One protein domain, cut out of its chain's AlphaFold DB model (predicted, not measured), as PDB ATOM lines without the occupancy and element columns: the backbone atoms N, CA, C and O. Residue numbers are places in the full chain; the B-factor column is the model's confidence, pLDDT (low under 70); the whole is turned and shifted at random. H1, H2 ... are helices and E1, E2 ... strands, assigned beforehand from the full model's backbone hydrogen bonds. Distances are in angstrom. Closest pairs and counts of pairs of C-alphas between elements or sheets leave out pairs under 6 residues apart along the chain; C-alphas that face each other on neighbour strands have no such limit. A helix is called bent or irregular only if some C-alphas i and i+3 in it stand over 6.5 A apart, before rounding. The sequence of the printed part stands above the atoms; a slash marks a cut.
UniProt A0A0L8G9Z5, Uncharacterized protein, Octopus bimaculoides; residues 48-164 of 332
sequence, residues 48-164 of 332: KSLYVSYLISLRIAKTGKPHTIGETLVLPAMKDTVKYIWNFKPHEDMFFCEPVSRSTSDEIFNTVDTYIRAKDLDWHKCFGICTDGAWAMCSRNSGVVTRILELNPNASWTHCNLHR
ATOM      1  N   LYS A  48     191.238 286.606 213.058       47.09
ATOM      2  CA  LYS A  48     191.511 285.678 214.157       47.09
ATOM      3  C   LYS A  48     190.739 286.037 215.418       47.09
ATOM      4  O   LYS A  48     190.247 285.150 216.102       47.09
ATOM      5  N   SER A  49     190.633 287.323 215.746       45.91
ATOM      6  CA  SER A  49     189.891 287.781 216.924       45.91
ATOM      7  C   SER A  49     188.393 287.534 216.750       45.91
ATOM      8  O   SER A  49     187.733 287.088 217.688       45.91
ATOM      9  N   LEU A  50     187.883 287.744 215.532       46.53
ATOM     10  CA  LEU A  50     186.505 287.411 215.170       46.53
ATOM     11  C   LEU A  50     186.263 285.894 215.197       46.53
ATOM     12  O   LEU A  50     185.251 285.422 215.709       46.53
ATOM     13  N   TYR A  51     187.218 285.109 214.704       49.78
ATOM     14  CA  TYR A  51     187.135 283.655 214.744       49.78
ATOM     15  C   TYR A  51     187.178 283.106 216.180       49.78
ATOM     16  O   TYR A  51     186.409 282.213 216.537       49.78
ATOM     17  N   VAL A  52     188.028 283.671 217.042       50.97
ATOM     18  CA  VAL A  52     188.096 283.313 218.466       50.97
ATOM     19  C   VAL A  52     186.792 283.660 219.183       50.97
ATOM     20  O   VAL A  52     186.293 282.823 219.938       50.97
ATOM     21  N   SER A  53     186.204 284.836 218.932       51.03
ATOM     22  CA  SER A  53     184.913 285.197 219.535       51.03
ATOM     23  C   SER A  53     183.792 284.265 219.066       51.03
ATOM     24  O   SER A  53     182.997 283.803 219.885       51.03
ATOM     25  N   TYR A  54     183.790 283.882 217.784       51.88
ATOM     26  CA  TYR A  54     182.863 282.887 217.250       51.88
ATOM     27  C   TYR A  54     183.034 281.513 217.915       51.88
ATOM     28  O   TYR A  54     182.051 280.909 218.338       51.88
ATOM     29  N   LEU A  55     184.269 281.025 218.076       54.78
ATOM     30  CA  LEU A  55     184.539 279.744 218.737       54.78
ATOM     31  C   LEU A  55     184.108 279.730 220.208       54.78
ATOM     32  O   LEU A  55     183.619 278.707 220.692       54.78
ATOM     33  N   ILE A  56     184.296 280.841 220.923       59.09
ATOM     34  CA  ILE A  56     183.831 280.996 222.306       59.09
ATOM     35  C   ILE A  56     182.305 280.897 222.347       59.09
ATOM     36  O   ILE A  56     181.771 280.058 223.074       59.09
ATOM     37  N   SER A  57     181.615 281.674 221.510       52.47
ATOM     38  CA  SER A  57     180.153 281.646 221.398       52.47
ATOM     39  C   SER A  57     179.633 280.256 221.020       52.47
ATOM     40  O   SER A  57     178.696 279.755 221.641       52.47
ATOM     41  N   LEU A  58     180.289 279.576 220.075       52.34
ATOM     42  CA  LEU A  58     179.946 278.216 219.660       52.34
ATOM     43  C   LEU A  58     180.097 277.208 220.806       52.34
ATOM     44  O   LEU A  58     179.260 276.322 220.958       52.34
ATOM     45  N   ARG A  59     181.143 277.319 221.632       65.12
ATOM     46  CA  ARG A  59     181.343 276.434 222.793       65.12
ATOM     47  C   ARG A  59     180.305 276.678 223.884       65.12
ATOM     48  O   ARG A  59     179.785 275.719 224.452       65.12
ATOM     49  N   ILE A  60     179.966 277.938 224.149       62.78
ATOM     50  CA  ILE A  60     178.890 278.291 225.084       62.78
ATOM     51  C   ILE A  60     177.565 277.688 224.594       62.78
ATOM     52  O   ILE A  60     176.889 276.990 225.350       62.78
ATOM     53  N   ALA A  61     177.258 277.839 223.302       50.19
ATOM     54  CA  ALA A  61     176.063 277.267 222.691       50.19
ATOM     55  C   ALA A  61     176.046 275.728 222.744       50.19
ATOM     56  O   ALA A  61     175.056 275.137 223.172       50.19
ATOM     57  N   LYS A  62     177.157 275.062 222.388       53.41
ATOM     58  CA  LYS A  62     177.283 273.590 222.427       53.41
ATOM     59  C   LYS A  62     177.116 273.008 223.829       53.41
ATOM     60  O   LYS A  62     176.626 271.895 223.968       53.41
ATOM     61  N   THR A  63     177.511 273.749 224.860       64.75
ATOM     62  CA  THR A  63     177.347 273.330 226.262       64.75
ATOM     63  C   THR A  63     175.977 273.684 226.846       64.75
ATOM     64  O   THR A  63     175.718 273.398 228.014       64.75
ATOM     65  N   GLY A  64     175.094 274.303 226.052       56.94
ATOM     66  CA  GLY A  64     173.757 274.720 226.473       56.94
ATOM     67  C   GLY A  64     173.761 275.785 227.570       56.94
ATOM     68  O   GLY A  64     172.801 275.908 228.329       56.94
ATOM     69  N   LYS A  65     174.864 276.521 227.695       65.25
ATOM     70  CA  LYS A  65     175.071 277.537 228.722       65.25
ATOM     71  C   LYS A  65     174.527 278.895 228.255       65.25
ATOM     72  O   LYS A  65     174.533 279.167 227.054       65.25
ATOM     73  N   PRO A  66     174.046 279.760 229.171       61.81
ATOM     74  CA  PRO A  66     173.571 281.089 228.798       61.81
ATOM     75  C   PRO A  66     174.700 281.936 228.195       61.81
ATOM     76  O   PRO A  66     175.840 281.885 228.657       61.81
ATOM     77  N   HIS A  67     174.368 282.753 227.193       54.03
ATOM     78  CA  HIS A  67     175.300 283.678 226.531       54.03
ATOM     79  C   HIS A  67     175.983 284.646 227.515       54.03
ATOM     80  O   HIS A  67     177.124 285.042 227.286       54.03
ATOM     81  N   THR A  68     175.336 284.948 228.648       60.59
ATOM     82  CA  THR A  68     175.876 285.784 229.731       60.59
ATOM     83  C   THR A  68     177.176 285.244 230.323       60.59
ATOM     84  O   THR A  68     177.953 286.015 230.878       60.59
ATOM     85  N   ILE A  69     177.480 283.947 230.177       68.44
ATOM     86  CA  ILE A  69     178.780 283.374 230.575       68.44
ATOM     87  C   ILE A  69     179.935 283.986 229.778       68.44
ATOM     88  O   ILE A  69     181.036 284.127 230.313       68.44
ATOM     89  N   GLY A  70     179.686 284.400 228.532       60.50
ATOM     90  CA  GLY A  70     180.655 285.143 227.734       60.50
ATOM     91  C   GLY A  70     181.110 286.428 228.433       60.50
ATOM     92  O   GLY A  70     182.306 286.683 228.539       60.50
ATOM     93  N   GLU A  71     180.170 287.195 228.981       60.91
ATOM     94  CA  GLU A  71     180.431 288.492 229.618       60.91
ATOM     95  C   GLU A  71     180.850 288.372 231.087       60.91
ATOM     96  O   GLU A  71     181.746 289.077 231.538       60.91
ATOM     97  N   THR A  72     180.220 287.464 231.835       58.41
ATOM     98  CA  THR A  72     180.403 287.335 233.291       58.41
ATOM     99  C   THR A  72     181.600 286.479 233.689       58.41
ATOM    100  O   THR A  72     182.103 286.630 234.800       58.41
ATOM    101  N   LEU A  73     182.071 285.590 232.808       68.50
ATOM    102  CA  LEU A  73     183.161 284.662 233.113       68.50
ATOM    103  C   LEU A  73     184.270 284.700 232.063       68.50
ATOM    104  O   LEU A  73     185.435 284.880 232.412       68.50
ATOM    105  N   VAL A  74     183.931 284.541 230.780       70.06
ATOM    106  CA  VAL A  74     184.953 284.413 229.729       70.06
ATOM    107  C   VAL A  74     185.707 285.725 229.530       70.06
ATOM    108  O   VAL A  74     186.935 285.715 229.474       70.06
ATOM    109  N   LEU A  75     185.001 286.853 229.477       60.84
ATOM    110  CA  LEU A  75     185.611 288.168 229.314       60.84
ATOM    111  C   LEU A  75     186.559 288.528 230.484       60.84
ATOM    112  O   LEU A  75     187.711 288.862 230.199       60.84
ATOM    113  N   PRO A  76     186.169 288.408 231.773       60.34
ATOM    114  CA  PRO A  76     187.091 288.573 232.900       60.34
ATOM    115  C   PRO A  76     188.287 287.619 232.856       60.34
ATOM    116  O   PRO A  76     189.422 288.069 232.977       60.34
ATOM    117  N   ALA A  77     188.070 286.328 232.579       68.00
ATOM    118  CA  ALA A  77     189.152 285.345 232.515       68.00
ATOM    119  C   ALA A  77     190.163 285.651 231.398       68.00
ATOM    120  O   ALA A  77     191.369 285.461 231.571       68.00
ATOM    121  N   MET A  78     189.697 286.152 230.250       63.22
ATOM    122  CA  MET A  78     190.580 286.616 229.180       63.22
ATOM    123  C   MET A  78     191.362 287.865 229.595       63.22
ATOM    124  O   MET A  78     192.566 287.917 229.346       63.22
ATOM    125  N   LYS A  79     190.724 288.830 230.272       57.12
ATOM    126  CA  LYS A  79     191.413 290.007 230.831       57.12
ATOM    127  C   LYS A  79     192.499 289.601 231.831       57.12
ATOM    128  O   LYS A  79     193.625 290.081 231.728       57.12
ATOM    129  N   ASP A  80     192.199 288.670 232.734       59.09
ATOM    130  CA  ASP A  80     193.157 288.156 233.718       59.09
ATOM    131  C   ASP A  80     194.302 287.380 233.061       59.09
ATOM    132  O   ASP A  80     195.458 287.532 233.447       59.09
ATOM    133  N   THR A  81     194.005 286.603 232.018       57.09
ATOM    134  CA  THR A  81     195.018 285.879 231.236       57.09
ATOM    135  C   THR A  81     195.988 286.845 230.563       57.09
ATOM    136  O   THR A  81     197.199 286.664 230.661       57.09
ATOM    137  N   VAL A  82     195.476 287.891 229.907       49.81
ATOM    138  CA  VAL A  82     196.314 288.937 229.298       49.81
ATOM    139  C   VAL A  82     197.147 289.636 230.369       49.81
ATOM    140  O   VAL A  82     198.352 289.807 230.200       49.81
ATOM    141  N   LYS A  83     196.530 289.959 231.506       47.53
ATOM    142  CA  LYS A  83     197.205 290.606 232.628       47.53
ATOM    143  C   LYS A  83     198.340 289.769 233.212       47.53
ATOM    144  O   LYS A  83     199.393 290.317 233.513       47.53
ATOM    145  N   TYR A  84     198.142 288.461 233.345       48.31
ATOM    146  CA  TYR A  84     199.129 287.547 233.917       48.31
ATOM    147  C   TYR A  84     200.245 287.186 232.928       48.31
ATOM    148  O   TYR A  84     201.416 287.214 233.287       48.31
ATOM    149  N   ILE A  85     199.903 286.877 231.671       43.25
ATOM    150  CA  ILE A  85     200.888 286.491 230.644       43.25
ATOM    151  C   ILE A  85     201.786 287.669 230.279       43.25
ATOM    152  O   ILE A  85     202.985 287.496 230.079       43.25
ATOM    153  N   TRP A  86     201.207 288.862 230.178       43.34
ATOM    154  CA  TRP A  86     201.918 290.042 229.702       43.34
ATOM    155  C   TRP A  86     202.411 290.946 230.839       43.34
ATOM    156  O   TRP A  86     202.951 292.016 230.572       43.34
ATOM    157  N   ASN A  87     202.211 290.528 232.101       45.09
ATOM    158  CA  ASN A  87     202.442 291.327 233.313       45.09
ATOM    159  C   ASN A  87     201.843 292.746 233.220       45.09
ATOM    160  O   ASN A  87     202.323 293.707 233.819       45.09
ATOM    161  N   PHE A  88     200.789 292.875 232.419       48.72
ATOM    162  CA  PHE A  88     200.257 294.136 231.942       48.72
ATOM    163  C   PHE A  88     198.937 294.352 232.651       48.72
ATOM    164  O   PHE A  88     197.929 293.732 232.325       48.72
ATOM    165  N   LYS A  89     198.912 295.216 233.660       48.44
ATOM    166  CA  LYS A  89     197.633 295.735 234.135       48.44
ATOM    167  C   LYS A  89     197.241 296.816 233.121       48.44
ATOM    168  O   LYS A  89     197.941 297.824 233.090       48.44
ATOM    169  N   PRO A  90     196.227 296.612 232.253       50.69
ATOM    170  CA  PRO A  90     195.792 297.679 231.363       50.69
ATOM    171  C   PRO A  90     195.401 298.867 232.239       50.69
ATOM    172  O   PRO A  90     194.528 298.748 233.101       50.69
ATOM    173  N   HIS A  91     196.145 299.955 232.086       50.12
ATOM    174  CA  HIS A  91     195.872 301.215 232.747       50.12
ATOM    175  C   HIS A  91     195.039 302.026 231.767       50.12
ATOM    176  O   HIS A  91     195.552 302.497 230.755       50.12
ATOM    177  N   GLU A  92     193.738 302.065 232.011       58.78
ATOM    178  CA  GLU A  92     192.801 302.830 231.204       58.78
ATOM    179  C   GLU A  92     192.527 304.131 231.950       58.78
ATOM    180  O   GLU A  92     191.714 304.164 232.871       58.78
ATOM    181  N   ASP A  93     193.258 305.178 231.576       60.47
ATOM    182  CA  ASP A  93     193.024 306.526 232.074       60.47
ATOM    183  C   ASP A  93     192.420 307.387 230.981       60.47
ATOM    184  O   ASP A  93     192.860 307.383 229.829       60.47
ATOM    185  N   MET A  94     191.453 308.212 231.369       72.88
ATOM    186  CA  MET A  94     191.042 309.321 230.527       72.88
ATOM    187  C   MET A  94     192.150 310.378 230.540       72.88
ATOM    188  O   MET A  94     192.340 311.067 231.540       72.88
ATOM    189  N   PHE A  95     192.871 310.520 229.426       71.31
ATOM    190  CA  PHE A  95     193.930 311.525 229.306       71.31
ATOM    191  C   PHE A  95     193.375 312.949 229.416       71.31
ATOM    192  O   PHE A  95     193.832 313.731 230.252       71.31
ATOM    193  N   PHE A  96     192.388 313.300 228.588       79.19
ATOM    194  CA  PHE A  96     191.760 314.620 228.618       79.19
ATOM    195  C   PHE A  96     190.379 314.623 227.959       79.19
ATOM    196  O   PHE A  96     190.017 313.714 227.216       79.19
ATOM    197  N   CYS A  97     189.622 315.684 228.234       84.88
ATOM    198  CA  CYS A  97     188.382 316.025 227.552       84.88
ATOM    199  C   CYS A  97     188.384 317.541 227.351       84.88
ATOM    200  O   CYS A  97     188.157 318.292 228.295       84.88
ATOM    201  N   GLU A  98     188.704 317.974 226.134       78.50
ATOM    202  CA  GLU A  98     188.798 319.391 225.779       78.50
ATOM    203  C   GLU A  98     187.678 319.744 224.794       78.50
ATOM    204  O   GLU A  98     187.410 318.970 223.865       78.50
ATOM    205  N   PRO A  99     187.005 320.893 224.966       83.06
ATOM    206  CA  PRO A  99     186.028 321.356 223.999       83.06
ATOM    207  C   PRO A  99     186.722 321.753 222.689       83.06
ATOM    208  O   PRO A  99     187.759 322.411 222.686       83.06
ATOM    209  N   VAL A 100     186.110 321.389 221.561       84.62
ATOM    210  CA  VAL A 100     186.524 321.823 220.219       84.62
ATOM    211  C   VAL A 100     185.395 322.609 219.566       84.62
ATOM    212  O   VAL A 100     184.221 322.263 219.701       84.62
ATOM    213  N   SER A 101     185.743 323.682 218.865       82.94
ATOM    214  CA  SER A 101     184.783 324.681 218.388       82.94
ATOM    215  C   SER A 101     184.168 324.288 217.046       82.94
ATOM    216  O   SER A 101     182.960 324.410 216.850       82.94
ATOM    217  N   ARG A 102     184.996 323.852 216.089       77.62
ATOM    218  CA  ARG A 102     184.595 323.608 214.691       77.62
ATOM    219  C   ARG A 102     184.759 322.154 214.252       77.62
ATOM    220  O   ARG A 102     184.506 321.864 213.084       77.62
ATOM    221  N   SER A 103     185.146 321.252 215.158       83.69
ATOM    222  CA  SER A 103     185.334 319.808 214.911       83.69
ATOM    223  C   SER A 103     186.095 319.502 213.613       83.69
ATOM    224  O   SER A 103     185.817 318.518 212.925       83.69
ATOM    225  N   THR A 104     187.034 320.375 213.236       88.62
ATOM    226  CA  THR A 104     187.870 320.188 212.052       88.62
ATOM    227  C   THR A 104     189.046 319.291 212.401       88.62
ATOM    228  O   THR A 104     189.477 319.227 213.552       88.62
ATOM    229  N   SER A 105     189.595 318.613 211.396       88.44
ATOM    230  CA  SER A 105     190.785 317.778 211.572       88.44
ATOM    231  C   SER A 105     191.942 318.532 212.229       88.44
ATOM    232  O   SER A 105     192.649 317.986 213.065       88.44
ATOM    233  N   ASP A 106     192.112 319.796 211.855       89.94
ATOM    234  CA  ASP A 106     193.249 320.625 212.238       89.94
ATOM    235  C   ASP A 106     193.134 321.074 213.688       89.94
ATOM    236  O   ASP A 106     194.089 320.954 214.449       89.94
ATOM    237  N   GLU A 107     191.949 321.542 214.085       89.44
ATOM    238  CA  GLU A 107     191.676 321.933 215.465       89.44
ATOM    239  C   GLU A 107     191.796 320.726 216.397       89.44
ATOM    240  O   GLU A 107     192.504 320.797 217.395       89.44
ATOM    241  N   ILE A 108     191.184 319.593 216.032       90.94
ATOM    242  CA  ILE A 108     191.241 318.371 216.842       90.94
ATOM    243  C   ILE A 108     192.689 317.887 216.983       90.94
ATOM    244  O   ILE A 108     193.133 317.614 218.097       90.94
ATOM    245  N   PHE A 109     193.441 317.805 215.881       91.69
ATOM    246  CA  PHE A 109     194.834 317.367 215.924       91.69
ATOM    247  C   PHE A 109     195.697 318.298 216.780       91.69
ATOM    248  O   PHE A 109     196.433 317.813 217.633       91.69
ATOM    249  N   ASN A 110     195.582 319.617 216.604       91.56
ATOM    250  CA  ASN A 110     196.382 320.582 217.360       91.56
ATOM    251  C   ASN A 110     196.073 320.535 218.861       91.56
ATOM    252  O   ASN A 110     196.997 320.615 219.669       91.56
ATOM    253  N   THR A 111     194.804 320.369 219.247       90.25
ATOM    254  CA  THR A 111     194.415 320.204 220.657       90.25
ATOM    255  C   THR A 111     195.045 318.948 221.257       90.25
ATOM    256  O   THR A 111     195.639 319.009 222.334       90.25
ATOM    257  N   VAL A 112     194.984 317.820 220.540       90.25
ATOM    258  CA  VAL A 112     195.585 316.555 220.991       90.25
ATOM    259  C   VAL A 112     197.112 316.671 221.065       90.25
ATOM    260  O   VAL A 112     197.701 316.315 222.082       90.25
ATOM    261  N   ASP A 113     197.762 317.197 220.026       91.19
ATOM    262  CA  ASP A 113     199.222 317.342 219.958       91.19
ATOM    263  C   ASP A 113     199.753 318.277 221.054       91.19
ATOM    264  O   ASP A 113     200.732 317.953 221.725       91.19
ATOM    265  N   THR A 114     199.057 319.390 221.310       91.25
ATOM    266  CA  THR A 114     199.395 320.315 222.404       91.25
ATOM    267  C   THR A 114     199.357 319.604 223.753       91.25
ATOM    268  O   THR A 114     200.284 319.750 224.550       91.25
ATOM    269  N   TYR A 115     198.323 318.797 224.002       87.88
ATOM    270  CA  TYR A 115     198.210 318.031 225.239       87.88
ATOM    271  C   TYR A 115     199.325 316.984 225.378       87.88
ATOM    272  O   TYR A 115     199.979 316.914 226.419       87.88
ATOM    273  N   ILE A 116     199.572 316.194 224.328       86.06
ATOM    274  CA  ILE A 116     200.605 315.147 224.312       86.06
ATOM    275  C   ILE A 116     201.983 315.749 224.604       86.06
ATOM    276  O   ILE A 116     202.681 315.273 225.502       86.06
ATOM    277  N   ARG A 117     202.331 316.861 223.945       88.19
ATOM    278  CA  ARG A 117     203.583 317.587 224.208       88.19
ATOM    279  C   ARG A 117     203.640 318.168 225.618       88.19
ATOM    280  O   ARG A 117     204.678 318.079 226.262       88.19
ATOM    281  N   ALA A 118     202.538 318.723 226.127       90.19
ATOM    282  CA  ALA A 118     202.475 319.266 227.487       90.19
ATOM    283  C   ALA A 118     202.656 318.194 228.578       90.19
ATOM    284  O   ALA A 118     203.057 318.514 229.697       90.19
ATOM    285  N   LYS A 119     202.359 316.927 228.266       84.00
ATOM    286  CA  LYS A 119     202.570 315.772 229.152       84.00
ATOM    287  C   LYS A 119     203.896 315.046 228.921       84.00
ATOM    288  O   LYS A 119     204.095 313.997 229.526       84.00
ATOM    289  N   ASP A 120     204.779 315.596 228.085       86.12
ATOM    290  CA  ASP A 120     206.059 314.978 227.709       86.12
ATOM    291  C   ASP A 120     205.881 313.555 227.137       86.12
ATOM    292  O   ASP A 120     206.673 312.634 227.355       86.12
ATOM    293  N   LEU A 121     204.770 313.353 226.422       84.00
ATOM    294  CA  LEU A 121     204.455 312.114 225.726       84.00
ATOM    295  C   LEU A 121     204.936 312.200 224.274       84.00
ATOM    296  O   LEU A 121     204.938 313.262 223.653       84.00
ATOM    297  N   ASP A 122     205.331 311.053 223.727       82.00
ATOM    298  CA  ASP A 122     205.937 310.954 222.401       82.00
ATOM    299  C   ASP A 122     205.059 310.121 221.460       82.00
ATOM    300  O   ASP A 122     204.735 308.963 221.746       82.00
ATOM    301  N   TRP A 123     204.718 310.695 220.307       86.00
ATOM    302  CA  TRP A 123     203.968 310.021 219.251       86.00
ATOM    303  C   TRP A 123     204.682 308.782 218.698       86.00
ATOM    304  O   TRP A 123     204.005 307.844 218.276       86.00
ATOM    305  N   HIS A 124     206.014 308.692 218.766       83.00
ATOM    306  CA  HIS A 124     206.738 307.469 218.392       83.00
ATOM    307  C   HIS A 124     206.429 306.276 219.304       83.00
ATOM    308  O   HIS A 124     206.595 305.123 218.901       83.00
ATOM    309  N   LYS A 125     205.941 306.538 220.522       78.25
ATOM    310  CA  LYS A 125     205.460 305.498 221.436       78.25
ATOM    311  C   LYS A 125     204.004 305.122 221.167       78.25
ATOM    312  O   LYS A 125     203.579 304.088 221.665       78.25
ATOM    313  N   CYS A 126     203.264 305.903 220.372       79.62
ATOM    314  CA  CYS A 126     201.895 305.594 219.959       79.62
ATOM    315  C   CYS A 126     201.866 304.358 219.053       79.62
ATOM    316  O   CYS A 126     202.477 304.333 217.993       79.62
ATOM    317  N   PHE A 127     201.152 303.315 219.459       71.06
ATOM    318  CA  PHE A 127     201.108 302.037 218.743       71.06
ATOM    319  C   PHE A 127     199.765 301.832 218.030       71.06
ATOM    320  O   PHE A 127     199.675 301.123 217.021       71.06
ATOM    321  N   GLY A 128     198.710 302.462 218.544       75.12
ATOM    322  CA  GLY A 128     197.339 302.279 218.103       75.12
ATOM    323  C   GLY A 128     196.567 303.591 218.135       75.12
ATOM    324  O   GLY A 128     196.837 304.444 218.967       75.12
ATOM    325  N   ILE A 129     195.624 303.751 217.211       80.69
ATOM    326  CA  ILE A 129     194.682 304.872 217.188       80.69
ATOM    327  C   ILE A 129     193.297 304.299 216.908       80.69
ATOM    328  O   ILE A 129     193.120 303.577 215.923       80.69
ATOM    329  N   CYS A 130     192.307 304.632 217.736       80.75
ATOM    330  CA  CYS A 130     190.922 304.210 217.547       80.75
ATOM    331  C   CYS A 130     189.990 305.417 217.388       80.75
ATOM    332  O   CYS A 130     189.918 306.255 218.282       80.75
ATOM    333  N   THR A 131     189.265 305.518 216.268       84.50
ATOM    334  CA  THR A 131     188.338 306.642 216.001       84.50
ATOM    335  C   THR A 131     187.010 306.155 215.421       84.50
ATOM    336  O   THR A 131     186.918 305.050 214.889       84.50
ATOM    337  N   ASP A 132     185.959 306.969 215.512       76.12
ATOM    338  CA  ASP A 132     184.607 306.661 215.018       76.12
ATOM    339  C   ASP A 132     184.453 306.698 213.487       76.12
ATOM    340  O   ASP A 132     183.353 306.499 212.983       76.12
ATOM    341  N   GLY A 133     185.537 306.945 212.747       72.38
ATOM    342  CA  GLY A 133     185.501 307.022 211.289       72.38
ATOM    343  C   GLY A 133     184.991 308.342 210.728       72.38
ATOM    344  O   GLY A 133     184.855 308.452 209.507       72.38
ATOM    345  N   ALA A 134     184.721 309.351 211.566       77.56
ATOM    346  CA  ALA A 134     184.305 310.659 211.086       77.56
ATOM    347  C   ALA A 134     185.339 311.243 210.110       77.56
ATOM    348  O   ALA A 134     186.551 311.058 210.255       77.56
ATOM    349  N   TRP A 135     184.865 311.989 209.111       77.75
ATOM    350  CA  TRP A 135     185.723 312.489 208.033       77.75
ATOM    351  C   TRP A 135     186.863 313.385 208.544       77.75
ATOM    352  O   TRP A 135     187.982 313.297 208.048       77.75
ATOM    353  N   ALA A 136     186.620 314.176 209.595       82.69
ATOM    354  CA  ALA A 136     187.654 314.963 210.271       82.69
ATOM    355  C   ALA A 136     188.757 314.093 210.906       82.69
ATOM    356  O   ALA A 136     189.919 314.491 210.946       82.69
ATOM    357  N   MET A 137     188.428 312.880 211.353       86.31
ATOM    358  CA  MET A 137     189.388 311.958 211.960       86.31
ATOM    359  C   MET A 137     190.156 311.161 210.901       86.31
ATOM    360  O   MET A 137     191.369 311.015 211.014       86.31
ATOM    361  N   CYS A 138     189.469 310.674 209.863       82.50
ATOM    362  CA  CYS A 138     189.999 309.647 208.952       82.50
ATOM    363  C   CYS A 138     190.222 310.115 207.506       82.50
ATOM    364  O   CYS A 138     190.490 309.299 206.626       82.50
ATOM    365  N   SER A 139     190.087 311.415 207.237       77.62
ATOM    366  CA  SER A 139     190.379 312.015 205.932       77.62
ATOM    367  C   SER A 139     191.768 311.600 205.415       77.62
ATOM    368  O   SER A 139     192.771 311.735 206.118       77.62
ATOM    369  N   ARG A 140     191.832 311.150 204.153       72.69
ATOM    370  CA  ARG A 140     193.044 310.596 203.521       72.69
ATOM    371  C   ARG A 140     194.238 311.553 203.503       72.69
ATOM    372  O   ARG A 140     195.365 311.087 203.549       72.69
ATOM    373  N   ASN A 141     193.981 312.858 203.413       74.50
ATOM    374  CA  ASN A 141     195.029 313.865 203.215       74.50
ATOM    375  C   ASN A 141     195.135 314.861 204.372       74.50
ATOM    376  O   ASN A 141     196.111 315.594 204.449       74.50
ATOM    377  N   SER A 142     194.118 314.954 205.229       82.94
ATOM    378  CA  SER A 142     194.082 315.964 206.292       82.94
ATOM    379  C   SER A 142     193.581 315.444 207.629       82.94
ATOM    380  O   SER A 142     193.633 316.197 208.596       82.94
ATOM    381  N   GLY A 143     193.100 314.199 207.700       88.50
ATOM    382  CA  GLY A 143     192.503 313.633 208.902       88.50
ATOM    383  C   GLY A 143     193.487 313.560 210.062       88.50
ATOM    384  O   GLY A 143     194.690 313.393 209.861       88.50
ATOM    385  N   VAL A 144     192.961 313.646 211.283       88.12
ATOM    386  CA  VAL A 144     193.747 313.521 212.523       88.12
ATOM    387  C   VAL A 144     194.609 312.256 212.509       88.12
ATOM    388  O   VAL A 144     195.796 312.315 212.810       88.12
ATOM    389  N   VAL A 145     194.037 311.122 212.096       88.00
ATOM    390  CA  VAL A 145     194.745 309.839 211.990       88.00
ATOM    391  C   VAL A 145     195.908 309.934 211.008       88.00
ATOM    392  O   VAL A 145     197.008 309.509 211.336       88.00
ATOM    393  N   THR A 146     195.682 310.509 209.826       87.25
ATOM    394  CA  THR A 146     196.712 310.673 208.791       87.25
ATOM    395  C   THR A 146     197.896 311.472 209.326       87.25
ATOM    396  O   THR A 146     199.031 311.027 209.204       87.25
ATOM    397  N   ARG A 147     197.630 312.581 210.024       91.31
ATOM    398  CA  ARG A 147     198.666 313.416 210.651       91.31
ATOM    399  C   ARG A 147     199.438 312.675 211.747       91.31
ATOM    400  O   ARG A 147     200.651 312.807 211.842       91.31
ATOM    401  N   ILE A 148     198.768 311.860 212.562       89.38
ATOM    402  CA  ILE A 148     199.455 311.047 213.582       89.38
ATOM    403  C   ILE A 148     200.319 309.959 212.921       89.38
ATOM    404  O   ILE A 148     201.430 309.701 213.379       89.38
ATOM    405  N   LEU A 149     199.851 309.344 211.830       87.38
ATOM    406  CA  LEU A 149     200.624 308.348 211.076       87.38
ATOM    407  C   LEU A 149     201.838 308.957 210.358       87.38
ATOM    408  O   LEU A 149     202.835 308.265 210.175       87.38
ATOM    409  N   GLU A 150     201.793 310.239 209.988       91.88
ATOM    410  CA  GLU A 150     202.971 310.970 209.497       91.88
ATOM    411  C   GLU A 150     204.040 311.129 210.589       91.88
ATOM    412  O   GLU A 150     205.231 311.011 210.303       91.88
ATOM    413  N   LEU A 151     203.629 311.336 211.847       89.56
ATOM    414  CA  LEU A 151     204.542 311.386 212.995       89.56
ATOM    415  C   LEU A 151     205.060 309.995 213.386       89.56
ATOM    416  O   LEU A 151     206.214 309.849 213.789       89.56
ATOM    417  N   ASN A 152     204.225 308.962 213.260       88.44
ATOM    418  CA  ASN A 152     204.607 307.583 213.527       88.44
ATOM    419  C   ASN A 152     203.971 306.593 212.533       88.44
ATOM    420  O   ASN A 152     202.880 306.071 212.786       88.44
ATOM    421  N   PRO A 153     204.694 306.232 211.455       87.44
ATOM    422  CA  PRO A 153     204.205 305.286 210.449       87.44
ATOM    423  C   PRO A 153     203.987 303.859 210.969       87.44
ATOM    424  O   PRO A 153     203.314 303.064 210.315       87.44
ATOM    425  N   ASN A 154     204.564 303.514 212.127       77.75
ATOM    426  CA  ASN A 154     204.405 302.194 212.740       77.75
ATOM    427  C   ASN A 154     203.118 302.080 213.571       77.75
ATOM    428  O   ASN A 154     202.726 300.966 213.929       77.75
ATOM    429  N   ALA A 155     202.467 303.205 213.888       75.19
ATOM    430  CA  ALA A 155     201.188 303.196 214.577       75.19
ATOM    431  C   ALA A 155     200.107 302.586 213.674       75.19
ATOM    432  O   ALA A 155     200.099 302.745 212.454       75.19
ATOM    433  N   SER A 156     199.173 301.860 214.279       73.94
ATOM    434  CA  SER A 156     198.069 301.235 213.555       73.94
ATOM    435  C   SER A 156     196.757 301.938 213.857       73.94
ATOM    436  O   SER A 156     196.390 302.134 215.009       73.94
ATOM    437  N   TRP A 157     196.010 302.297 212.819       80.31
ATOM    438  CA  TRP A 157     194.669 302.835 212.994       80.31
ATOM    439  C   TRP A 157     193.615 301.731 212.900       80.31
ATOM    440  O   TRP A 157     193.668 300.871 212.019       80.31
ATOM    441  N   THR A 158     192.647 301.770 213.813       68.88
ATOM    442  CA  THR A 158     191.465 300.907 213.820       68.88
ATOM    443  C   THR A 158     190.213 301.762 213.966       68.88
ATOM    444  O   THR A 158     190.156 302.704 214.748       68.88
ATOM    445  N   HIS A 159     189.166 301.428 213.229       63.62
ATOM    446  CA  HIS A 159     187.874 302.076 213.405       63.62
ATOM    447  C   HIS A 159     187.151 301.521 214.647       63.62
ATOM    448  O   HIS A 159     187.149 300.313 214.880       63.62
ATOM    449  N   CYS A 160     186.462 302.374 215.407       70.44
ATOM    450  CA  CYS A 160     185.729 301.997 216.612       70.44
ATOM    451  C   CYS A 160     184.699 300.893 216.331       70.44
ATOM    452  O   CYS A 160     183.737 301.089 215.583       70.44
ATOM    453  N   ASN A 161     184.891 299.728 216.958       61.22
ATOM    454  CA  ASN A 161     184.020 298.562 216.787       61.22
ATOM    455  C   ASN A 161     182.605 298.801 217.333       61.22
ATOM    456  O   ASN A 161     181.647 298.276 216.772       61.22
ATOM    457  N   LEU A 162     182.461 299.623 218.379       57.62
ATOM    458  CA  LEU A 162     181.154 299.988 218.932       57.62
ATOM    459  C   LEU A 162     180.367 300.874 217.963       57.62
ATOM    460  O   LEU A 162     179.192 300.609 217.722       57.62
ATOM    461  N   HIS A 163     181.021 301.860 217.335       59.09
ATOM    462  CA  HIS A 163     180.381 302.666 216.293       59.09
ATOM    463  C   HIS A 163     179.959 301.792 215.103       59.09
ATOM    464  O   HIS A 163     178.839 301.911 214.614       59.09
ATOM    465  N   ARG A 164     180.807 300.837 214.692       56.25
ATOM    466  CA  ARG A 164     180.476 299.872 213.627       56.25
ATOM    467  C   ARG A 164     179.268 299.014 213.977       56.25
ATOM    468  O   ARG A 164     178.368 298.894 213.155       56.25
TER     469      ARG A 164
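AT A GLANCE: This is residues 48 to 164 of the 332 residues of an uncharacterized protein of Octopus bimaculoides (UniProt A0A0L8G9Z5). The printed part makes two separate lobes joined by a long strandless link: H1 and H2 form a V, open away from their tight link, and the other lobe holds a small two-strand parallel sheet, E1 and E2, with H5 next to it, H3 beyond H5 and H4 at a corner by H5. The last short helix, H6, follows E2 and packs on no helix. The 117 residues have six named helices and two named strands, in the order H1 H2 H3 E1 H4 H5 E2 H6, and the class is mostly helix. The whole is loose, with a radius of gyration of the C-alphas of 18.4 A, and elongated, with spans of 52 by 31 by 27 A.

IN THESE COORDINATES: H1, residues 48 to 62, begins with C-alpha 48 at (191.511, 285.678, 214.157) and is 20.4 A long. H2, residues 68 to 85, is 25.0 A long, with a kink of 28 degrees near residue 75; it is only just irregular, C-alphas 72 and 75 being 6.6 A apart. H3, residues 105 to 118, is 19.8 A long and begins with C-alpha 105 at (190.785, 317.778, 211.572). E1 is residues 128 to 131, H4 residues 135 to 138, H5 residues 144 to 151, 11.0 A long, and E2 residues 156 to 159. H6, residues 161 to 164, ends with C-alpha 164 at (180.476, 299.872, 213.627).

HOW THE PARTS SIT: H1, with residues 56 to 60 alone, touches residues 69 to 70 of H2; the closest C-alphas, of Ser 57 and Gly 70, are 7.3 A apart. The two run opposite ways at a steep tilt of 46 degrees. H2 and H3 are apart. H3 touches H5 with residues 105 to 109 alone, the closest C-alphas being those of Phe 109 and Val 144, 5.2 A, and they run the same way at a steep tilt of 51 degrees. H4 and H5 touch only at the corner, the closest C-alphas being those of Met 137 and Val 144, 4.7 A. E1 and E2 are parallel at 24 degrees; N 129 and O 156 are 2.8 A apart and N 158 and O 129 2.8 A, within hydrogen-bond range. E1, H4, H5 and E2 form a strand-helix-strand unit, two parallel neighbour strands with helices between, with a right-handed crossover. The closest C-alphas of H5 and E2, Val 145 and Trp 157, are 7.1 A apart. Every O i to N i+4 pair is within hydrogen-bond range in H1, H3 and H5, and 11 of 14 in H2; H4 and H6 are too short for such a pair, and of O i to N i+3 pairs H4 has 0 of 1 within range and H6 1 of 1.

THE WHOLE: The two C-alphas farthest apart, of Gly 64 and Ala 118, are 53.0 A apart. The printed part has no cut. The link from H2 to H3, residues 86 to 104, is long. The mean pLDDT of the printed part is 71.4; residues 48 to 73, 75 to 93, 158 to 159 and 161 to 164 are under 70.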